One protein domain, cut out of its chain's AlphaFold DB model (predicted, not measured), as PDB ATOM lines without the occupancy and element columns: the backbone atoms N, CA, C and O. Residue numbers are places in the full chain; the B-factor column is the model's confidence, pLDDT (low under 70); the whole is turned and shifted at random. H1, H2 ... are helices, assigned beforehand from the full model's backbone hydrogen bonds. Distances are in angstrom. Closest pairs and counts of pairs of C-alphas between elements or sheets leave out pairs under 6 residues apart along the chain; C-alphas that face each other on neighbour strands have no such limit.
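AT A GLANCE: This is residues 129 to 189 of the 189 residues of an uncharacterized protein of Paracoccus aestuarii (UniProt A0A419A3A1). One long straight helix, H1, makes most of the length of this model, and beyond its last residue, Leu 165, a loop leads into two short helices: H2, which folds back toward that end of H1, and H3, which turns off to one side as a small foot. Residues 129 to 160, which belong to H1, stick out as a long free arm, and residues 183 to 189, of which 183 to 188 belong to H3, also stand free. The printed part has 61 residues with three named helices in the order H1, H2, H3 and no named strand, and its class is all helix. It is extended, with a radius of gyration of the C-alphas of 20.9 A, and the C-alphas span 68 by 25 by 8 A.

HOW THE PARTS SIT: From the first printed residue, H1, residues 129 to 165, touches no helix. H2, residues 172 to 178, is close to H1 but not clearly touching it, with 2 pairs of C-alphas within 8 A. The closest C-alphas of the two are those of Leu 165 and Asn 178, 5.4 A apart. Their lines stand at a shallow tilt of 20 degrees, and they run opposite ways, with centres 36.5 A apart. H3, residues 180 to 188, and H2 meet only through their link. H1 and H3 are near each other, with 5 pairs of C-alphas within 10 A and no pair within 8 A. In H1, H2 and H3 every backbone pair of O i and N i+4 is within hydrogen-bond range.

IN THESE COORDINATES: H1 has 37 residues, from Glu 129, with its C-alpha at (171.194, 87.480, 156.195), to Leu 165, with its C-alpha at (154.514, 139.169, 157.388). Its first and last C-alphas are 54.3 A apart. H2 has 7 residues, from Pro 172, with its C-alpha at (150.563, 152.076, 156.986), to Asn 178, and measures 10.1 A from first to last C-alpha. H3 has 9 residues, from Gln 180 to Ala 188, whose C-alpha is at (154.150, 135.005, 139.753), and measures 12.5 A from first to last C-alpha.

THE WHOLE: The two C-alphas farthest apart are those of Glu 129 and Pro 172, at 67.8 A. The C-alphas of Glu 129 and Ser 189, the first and last printed residues, are 51.4 A apart. The printed part has no cut, and Ser 189 is the chain's last residue. The link from H1 to H2, 6 residues, is short, and the link from H2 to H3, 1 residue, is tight. The mean pLDDT of the printed part is 86.1, and it is under 70 at residues 166 to 168 and residue 189.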
ATOM      1  N   GLU A 129     172.372  86.984 156.916       78.62
ATOM      2  CA  GLU A 129     171.194  87.480 156.195       78.62
ATOM      3  C   GLU A 129     170.229  88.248 157.105       78.62
ATOM      4  O   GLU A 129     169.689  89.288 156.717       78.62
ATOM      5  N   SER A 130     170.024  87.758 158.329       79.19
ATOM      6  CA  SER A 130     169.154  88.413 159.308       79.19
ATOM      7  C   SER A 130     169.704  89.783 159.720       79.19
ATOM      8  O   SER A 130     168.948  90.749 159.838       79.19
ATOM      9  N   GLN A 131     171.027  89.899 159.869       81.25
ATOM     10  CA  GLN A 131     171.694  91.167 160.170       81.25
ATOM     11  C   GLN A 131     171.629  92.150 158.996       81.25
ATOM     12  O   GLN A 131     171.325  93.325 159.205       81.25
ATOM     13  N   ALA A 132     171.850  91.683 157.764       87.31
ATOM     14  CA  ALA A 132     171.760  92.529 156.574       87.31
ATOM     15  C   ALA A 132     170.347  93.112 156.390       87.31
ATOM     16  O   ALA A 132     170.200  94.292 156.065       87.31
ATOM     17  N   ARG A 133     169.302  92.317 156.664       90.88
ATOM     18  CA  ARG A 133     167.904  92.777 156.622       90.88
ATOM     19  C   ARG A 133     167.601  93.790 157.724       90.88
ATOM     20  O   ARG A 133     167.079  94.859 157.420       90.88
ATOM     21  N   ALA A 134     167.999  93.515 158.967       88.50
ATOM     22  CA  ALA A 134     167.807  94.450 160.078       88.50
ATOM     23  C   ALA A 134     168.516  95.797 159.835       88.50
ATOM     24  O   ALA A 134     167.976  96.863 160.139       88.50
ATOM     25  N   PHE A 135     169.709  95.766 159.237       93.44
ATOM     26  CA  PHE A 135     170.438  96.972 158.860       93.44
ATOM     27  C   PHE A 135     169.732  97.755 157.745       93.44
ATOM     28  O   PHE A 135     169.574  98.971 157.865       93.44
ATOM     29  N   ALA A 136     169.251  97.079 156.697       93.62
ATOM     30  CA  ALA A 136     168.501  97.715 155.613       93.62
ATOM     31  C   ALA A 136     167.191  98.360 156.108       93.62
ATOM     32  O   ALA A 136     166.875  99.492 155.741       93.62
ATOM     33  N   GLU A 137     166.457  97.683 156.995       94.31
ATOM     34  CA  GLU A 137     165.249  98.225 157.629       94.31
ATOM     35  C   GLU A 137     165.560  99.458 158.490       94.31
ATOM     36  O   GLU A 137     164.830 100.452 158.447       94.31
ATOM     37  N   SER A 138     166.675  99.432 159.228       94.19
ATOM     38  CA  SER A 138     167.136 100.572 160.026       94.19
ATOM     39  C   SER A 138     167.497 101.784 159.159       94.19
ATOM     40  O   SER A 138     167.127 102.911 159.499       94.19
ATOM     41  N   GLN A 139     168.155 101.574 158.014       95.94
ATOM     42  CA  GLN A 139     168.456 102.650 157.066       95.94
ATOM     43  C   GLN A 139     167.187 103.272 156.479       95.94
ATOM     44  O   GLN A 139     167.040 104.491 156.504       95.94
ATOM     45  N   LEU A 140     166.230 102.450 156.041       96.62
ATOM     46  CA  LEU A 140     164.962 102.940 155.496       96.62
ATOM     47  C   LEU A 140     164.173 103.754 156.533       96.62
ATOM     48  O   LEU A 140     163.581 104.786 156.209       96.62
ATOM     49  N   LEU A 141     164.181 103.315 157.795       96.75
ATOM     50  CA  LEU A 141     163.564 104.063 158.886       96.75
ATOM     51  C   LEU A 141     164.256 105.415 159.102       96.75
ATOM     52  O   LEU A 141     163.575 106.431 159.245       96.75
ATOM     53  N   ARG A 142     165.593 105.441 159.099       96.25
ATOM     54  CA  ARG A 142     166.377 106.675 159.223       96.25
ATOM     55  C   ARG A 142     166.060 107.655 158.097       96.25
ATOM     56  O   ARG A 142     165.806 108.824 158.381       96.25
ATOM     57  N   ASP A 143     166.032 107.192 156.854       97.31
ATOM     58  CA  ASP A 143     165.755 108.043 155.694       97.31
ATOM     59  C   ASP A 143     164.355 108.655 155.779       97.31
ATOM     60  O   ASP A 143     164.175 109.855 155.567       97.31
ATOM     61  N   ARG A 144     163.364 107.868 156.216       97.06
ATOM     62  CA  ARG A 144     162.002 108.364 156.439       97.06
ATOM     63  C   ARG A 144     161.926 109.402 157.560       97.06
ATOM     64  O   ARG A 144     161.177 110.372 157.447       97.06
ATOM     65  N   LEU A 145     162.679 109.219 158.644       97.38
ATOM     66  CA  LEU A 145     162.753 110.208 159.724       97.38
ATOM     67  C   LEU A 145     163.408 111.510 159.248       97.38
ATOM     68  O   LEU A 145     162.918 112.586 159.584       97.38
ATOM     69  N   LEU A 146     164.459 111.424 158.430       97.69
ATOM     70  CA  LEU A 146     165.100 112.592 157.823       97.69
ATOM     71  C   LEU A 146     164.158 113.333 156.868       97.69
ATOM     72  O   LEU A 146     164.099 114.564 156.904       97.69
ATOM     73  N   GLU A 147     163.378 112.614 156.059       97.56
ATOM     74  CA  GLU A 147     162.362 113.211 155.187       97.56
ATOM     75  C   GLU A 147     161.301 113.965 156.005       97.56
ATOM     76  O   GLU A 147     161.007 115.134 155.733       97.56
ATOM     77  N   LEU A 148     160.765 113.330 157.055       97.31
ATOM     78  CA  LEU A 148     159.771 113.943 157.939       97.31
ATOM     79  C   LEU A 148     160.328 115.172 158.666       97.31
ATOM     80  O   LEU A 148     159.650 116.199 158.722       97.31
ATOM     81  N   ALA A 149     161.558 115.097 159.178       95.44
ATOM     82  CA  ALA A 149     162.224 116.219 159.833       95.44
ATOM     83  C   ALA A 149     162.450 117.386 158.861       95.44
ATOM     84  O   ALA A 149     162.167 118.537 159.193       95.44
ATOM     85  N   THR A 150     162.880 117.090 157.632       97.62
ATOM     86  CA  THR A 150     163.083 118.099 156.583       97.62
ATOM     87  C   THR A 150     161.768 118.784 156.225       97.62
ATOM     88  O   THR A 150     161.707 120.012 156.138       97.62
ATOM     89  N   ARG A 151     160.687 118.012 156.070       97.81
ATOM     90  CA  ARG A 151     159.353 118.555 155.804       97.81
ATOM     91  C   ARG A 151     158.858 119.426 156.956       97.81
ATOM     92  O   ARG A 151     158.370 120.524 156.710       97.81
ATOM     93  N   ALA A 152     159.014 118.971 158.199       94.88
ATOM     94  CA  ALA A 152     158.642 119.748 159.377       94.88
ATOM     95  C   ALA A 152     159.422 121.069 159.450       94.88
ATOM     96  O   ALA A 152     158.826 122.122 159.657       94.88
ATOM     97  N   TYR A 153     160.732 121.042 159.188       95.75
ATOM     98  CA  TYR A 153     161.560 122.245 159.131       95.75
ATOM     99  C   TYR A 153     161.080 123.233 158.059       95.75
ATOM    100  O   TYR A 153     160.953 124.427 158.330       95.75
ATOM    101  N   GLN A 154     160.759 122.748 156.854       95.56
ATOM    102  CA  GLN A 154     160.216 123.588 155.785       95.56
ATOM    103  C   GLN A 154     158.873 124.223 156.170       95.56
ATOM    104  O   GLN A 154     158.656 125.398 155.880       95.56
ATOM    105  N   GLU A 155     157.983 123.486 156.837       94.56
ATOM    106  CA  GLU A 155     156.717 124.034 157.337       94.56
ATOM    107  C   GLU A 155     156.942 125.091 158.426       94.56
ATOM    108  O   GLU A 155     156.345 126.164 158.364       94.56
ATOM    109  N   THR A 156     157.872 124.869 159.359       92.38
ATOM    110  CA  THR A 156     158.250 125.883 160.357       92.38
ATOM    111  C   THR A 156     158.793 127.150 159.698       92.38
ATOM    112  O   THR A 156     158.401 128.251 160.075       92.38
ATOM    113  N   GLN A 157     159.625 127.023 158.660       90.62
ATOM    114  CA  GLN A 157     160.118 128.170 157.889       90.62
ATOM    115  C   GLN A 157     158.982 128.930 157.190       90.62
ATOM    116  O   GLN A 157     158.984 130.161 157.169       90.62
ATOM    117  N   LYS A 158     157.986 128.227 156.639       89.81
ATOM    118  CA  LYS A 158     156.793 128.871 156.066       89.81
ATOM    119  C   LYS A 158     155.991 129.604 157.139       89.81
ATOM    120  O   LYS A 158     155.612 130.749 156.914       89.81
ATOM    121  N   MET A 159     155.767 128.982 158.299       84.19
ATOM    122  CA  MET A 159     155.045 129.606 159.411       84.19
ATOM    123  C   MET A 159     155.765 130.850 159.934       84.19
ATOM    124  O   MET A 159     155.111 131.873 160.113       84.19
ATOM    125  N   GLN A 160     157.091 130.800 160.101       87.44
ATOM    126  CA  GLN A 160     157.881 131.963 160.512       87.44
ATOM    127  C   GLN A 160     157.736 133.105 159.508       87.44
ATOM    128  O   GLN A 160     157.435 134.225 159.898       87.44
ATOM    129  N   ARG A 161     157.827 132.814 158.203       84.69
ATOM    130  CA  ARG A 161     157.599 133.830 157.165       84.69
ATOM    131  C   ARG A 161     156.205 134.440 157.266       84.69
ATOM    132  O   ARG A 161     156.073 135.648 157.154       84.69
ATOM    133  N   VAL A 162     155.163 133.638 157.484       82.56
ATOM    134  CA  VAL A 162     153.798 134.162 157.661       82.56
ATOM    135  C   VAL A 162     153.700 135.044 158.909       82.56
ATOM    136  O   VAL A 162     153.054 136.086 158.849       82.56
ATOM    137  N   GLN A 163     154.356 134.675 160.009       81.69
ATOM    138  CA  GLN A 163     154.388 135.484 161.231       81.69
ATOM    139  C   GLN A 163     155.137 136.803 161.032       81.69
ATOM    140  O   GLN A 163     154.630 137.843 161.438       81.69
ATOM    141  N   ASP A 164     156.281 136.785 160.350       78.62
ATOM    142  CA  ASP A 164     157.052 137.992 160.037       78.62
ATOM    143  C   ASP A 164     156.243 138.952 159.149       78.62
ATOM    144  O   ASP A 164     156.287 140.170 159.317       78.62
ATOM    145  N   LEU A 165     155.440 138.405 158.231       71.81
ATOM    146  CA  LEU A 165     154.514 139.169 157.388       71.81
ATOM    147  C   LEU A 165     153.295 139.684 158.170       71.81
ATOM    148  O   LEU A 165     152.757 140.740 157.840       71.81
ATOM    149  N   ALA A 166     152.862 138.947 159.194       67.00
ATOM    150  CA  ALA A 166     151.785 139.322 160.105       67.00
ATOM    151  C   ALA A 166     152.261 140.207 161.271       67.00
ATOM    152  O   ALA A 166     151.437 140.605 162.099       67.00
ATOM    153  N   ALA A 167     153.563 140.523 161.346       68.25
ATOM    154  CA  ALA A 167     154.101 141.413 162.360       68.25
ATOM    155  C   ALA A 167     153.323 142.740 162.332       68.25
ATOM    156  O   ALA A 167     153.103 143.299 161.248       68.25
ATOM    157  N   PRO A 168     152.869 143.239 163.496       63.91
ATOM    158  CA  PRO A 168     151.990 144.394 163.566       63.91
ATOM    159  C   PRO A 168     152.694 145.606 162.961       63.91
ATOM    160  O   PRO A 168     153.641 146.147 163.528       63.91
ATOM    161  N   ALA A 169     152.236 146.022 161.782       74.69
ATOM    162  CA  ALA A 169     152.751 147.208 161.127       74.69
ATOM    163  C   ALA A 169     152.373 148.433 161.962       74.69
ATOM    164  O   ALA A 169     151.194 148.755 162.116       74.69
ATOM    165  N   THR A 170     153.377 149.117 162.502       80.38
ATOM    166  CA  THR A 170     153.155 150.315 163.319       80.38
ATOM    167  C   THR A 170     152.810 151.527 162.456       80.38
ATOM    168  O   THR A 170     152.194 152.479 162.932       80.38
ATOM    169  N   THR A 171     153.127 151.463 161.157       83.56
ATOM    170  CA  THR A 171     152.732 152.464 160.166       83.56
ATOM    171  C   THR A 171     152.076 151.836 158.925       83.56
ATOM    172  O   THR A 171     152.454 150.743 158.494       83.56
ATOM    173  N   PRO A 172     151.139 152.538 158.255       75.62
ATOM    174  CA  PRO A 172     150.563 152.076 156.986       75.62
ATOM    175  C   PRO A 172     151.613 151.815 155.887       75.62
ATOM    176  O   PRO A 172     151.447 150.920 155.057       75.62
ATOM    177  N   GLY A 173     152.726 152.563 155.893       84.50
ATOM    178  CA  GLY A 173     153.846 152.370 154.963       84.50
ATOM    179  C   GLY A 173     154.690 151.116 155.244       84.50
ATOM    180  O   GLY A 173     155.294 150.561 154.326       84.50
ATOM    181  N   GLU A 174     154.727 150.638 156.489       80.75
ATOM    182  CA  GLU A 174     155.332 149.349 156.856       80.75
ATOM    183  C   GLU A 174     154.445 148.178 156.445       80.75
ATOM    184  O   GLU A 174     154.954 147.228 155.859       80.75
ATOM    185  N   ALA A 175     153.122 148.281 156.622       75.75
ATOM    186  CA  ALA A 175     152.186 147.254 156.154       75.75
ATOM    187  C   ALA A 175     152.338 147.010 154.644       75.75
ATOM    188  O   ALA A 175     152.367 145.873 154.174       75.75
ATOM    189  N   GLY A 176     152.505 148.092 153.875       81.50
ATOM    190  CA  GLY A 176     152.734 148.022 152.437       81.50
ATOM    191  C   GLY A 176     153.995 147.240 152.054       81.50
ATOM    192  O   GLY A 176     153.929 146.407 151.147       81.50
ATOM    193  N   ARG A 177     155.105 147.489 152.761       81.94
ATOM    194  CA  ARG A 177     156.411 146.845 152.543       81.94
ATOM    195  C   ARG A 177     156.431 145.397 153.024       81.94
ATOM    196  O   ARG A 177     156.875 144.532 152.277       81.94
ATOM    197  N   ASN A 178     155.862 145.116 154.194       83.44
ATOM    198  CA  ASN A 178     155.764 143.759 154.730       83.44
ATOM    199  C   ASN A 178     154.925 142.870 153.808       83.44
ATOM    200  O   ASN A 178     155.305 141.745 153.540       83.44
ATOM    201  N   LEU A 179     153.844 143.376 153.206       83.31
ATOM    202  CA  LEU A 179     153.015 142.595 152.274       83.31
ATOM    203  C   LEU A 179     153.579 142.499 150.843       83.31
ATOM    204  O   LEU A 179     152.980 141.837 149.991       83.31
ATOM    205  N   GLN A 180     154.685 143.177 150.527       83.75
ATOM    206  CA  GLN A 180     155.243 143.205 149.169       83.75
ATOM    207  C   GLN A 180     155.696 141.818 148.664       83.75
ATOM    208  O   GLN A 180     155.341 141.482 147.531       83.75
ATOM    209  N   PRO A 181     156.392 140.974 149.456       83.12
ATOM    210  CA  PRO A 181     156.793 139.632 149.023       83.12
ATOM    211  C   PRO A 181     155.593 138.719 148.729       83.12
ATOM    212  O   PRO A 181     155.598 137.980 147.747       83.12
ATOM    213  N   LEU A 182     154.525 138.826 149.529       78.75
ATOM    214  CA  LEU A 182     153.259 138.116 149.306       78.75
ATOM    215  C   LEU A 182     152.646 138.496 147.954       78.75
ATOM    216  O   LEU A 182     152.310 137.618 147.159       78.75
ATOM    217  N   ARG A 183     152.577 139.798 147.654       85.25
ATOM    218  CA  ARG A 183     152.074 140.297 146.366       85.25
ATOM    219  C   ARG A 183     152.906 139.803 145.184       85.25
ATOM    220  O   ARG A 183     152.326 139.391 144.185       85.25
ATOM    221  N   GLN A 184     154.235 139.791 145.298       86.44
ATOM    222  CA  GLN A 184     155.110 139.252 144.249       86.44
ATOM    223  C   GLN A 184     154.864 137.759 144.014       86.44
ATOM    224  O   GLN A 184     154.720 137.350 142.866       86.44
ATOM    225  N   SER A 185     154.741 136.965 145.083       82.75
ATOM    226  CA  SER A 185     154.464 135.528 144.962       82.75
ATOM    227  C   SER A 185     153.104 135.235 144.316       82.75
ATOM    228  O   SER A 185     153.020 134.358 143.466       82.75
ATOM    229  N   LEU A 186     152.068 136.019 144.645       79.12
ATOM    230  CA  LEU A 186     150.737 135.911 144.039       79.12
ATOM    231  C   LEU A 186     150.698 136.384 142.582       79.12
ATOM    232  O   LEU A 186     149.844 135.939 141.835       79.12
ATOM    233  N   THR A 187     151.593 137.292 142.181       88.31
ATOM    234  CA  THR A 187     151.678 137.768 140.787       88.31
ATOM    235  C   THR A 187     152.430 136.776 139.892       88.31
ATOM    236  O   THR A 187     152.233 136.768 138.682       88.31
ATOM    237  N   ALA A 188     153.327 135.973 140.475       76.12
ATOM    238  CA  ALA A 188     154.150 135.005 139.753       76.12
ATOM    239  C   ALA A 188     153.461 133.650 139.507       76.12
ATOM    240  O   ALA A 188     153.978 132.858 138.719       76.12
ATOM    241  N   SER A 189     152.349 133.374 140.195       59.94
ATOM    242  CA  SER A 189     151.572 132.134 140.081       59.94
ATOM    243  C   SER A 189     150.307 132.323 139.258       59.94
ATOM    244  O   SER A 189     149.839 131.281 138.748       59.94
TER     245      SER A 189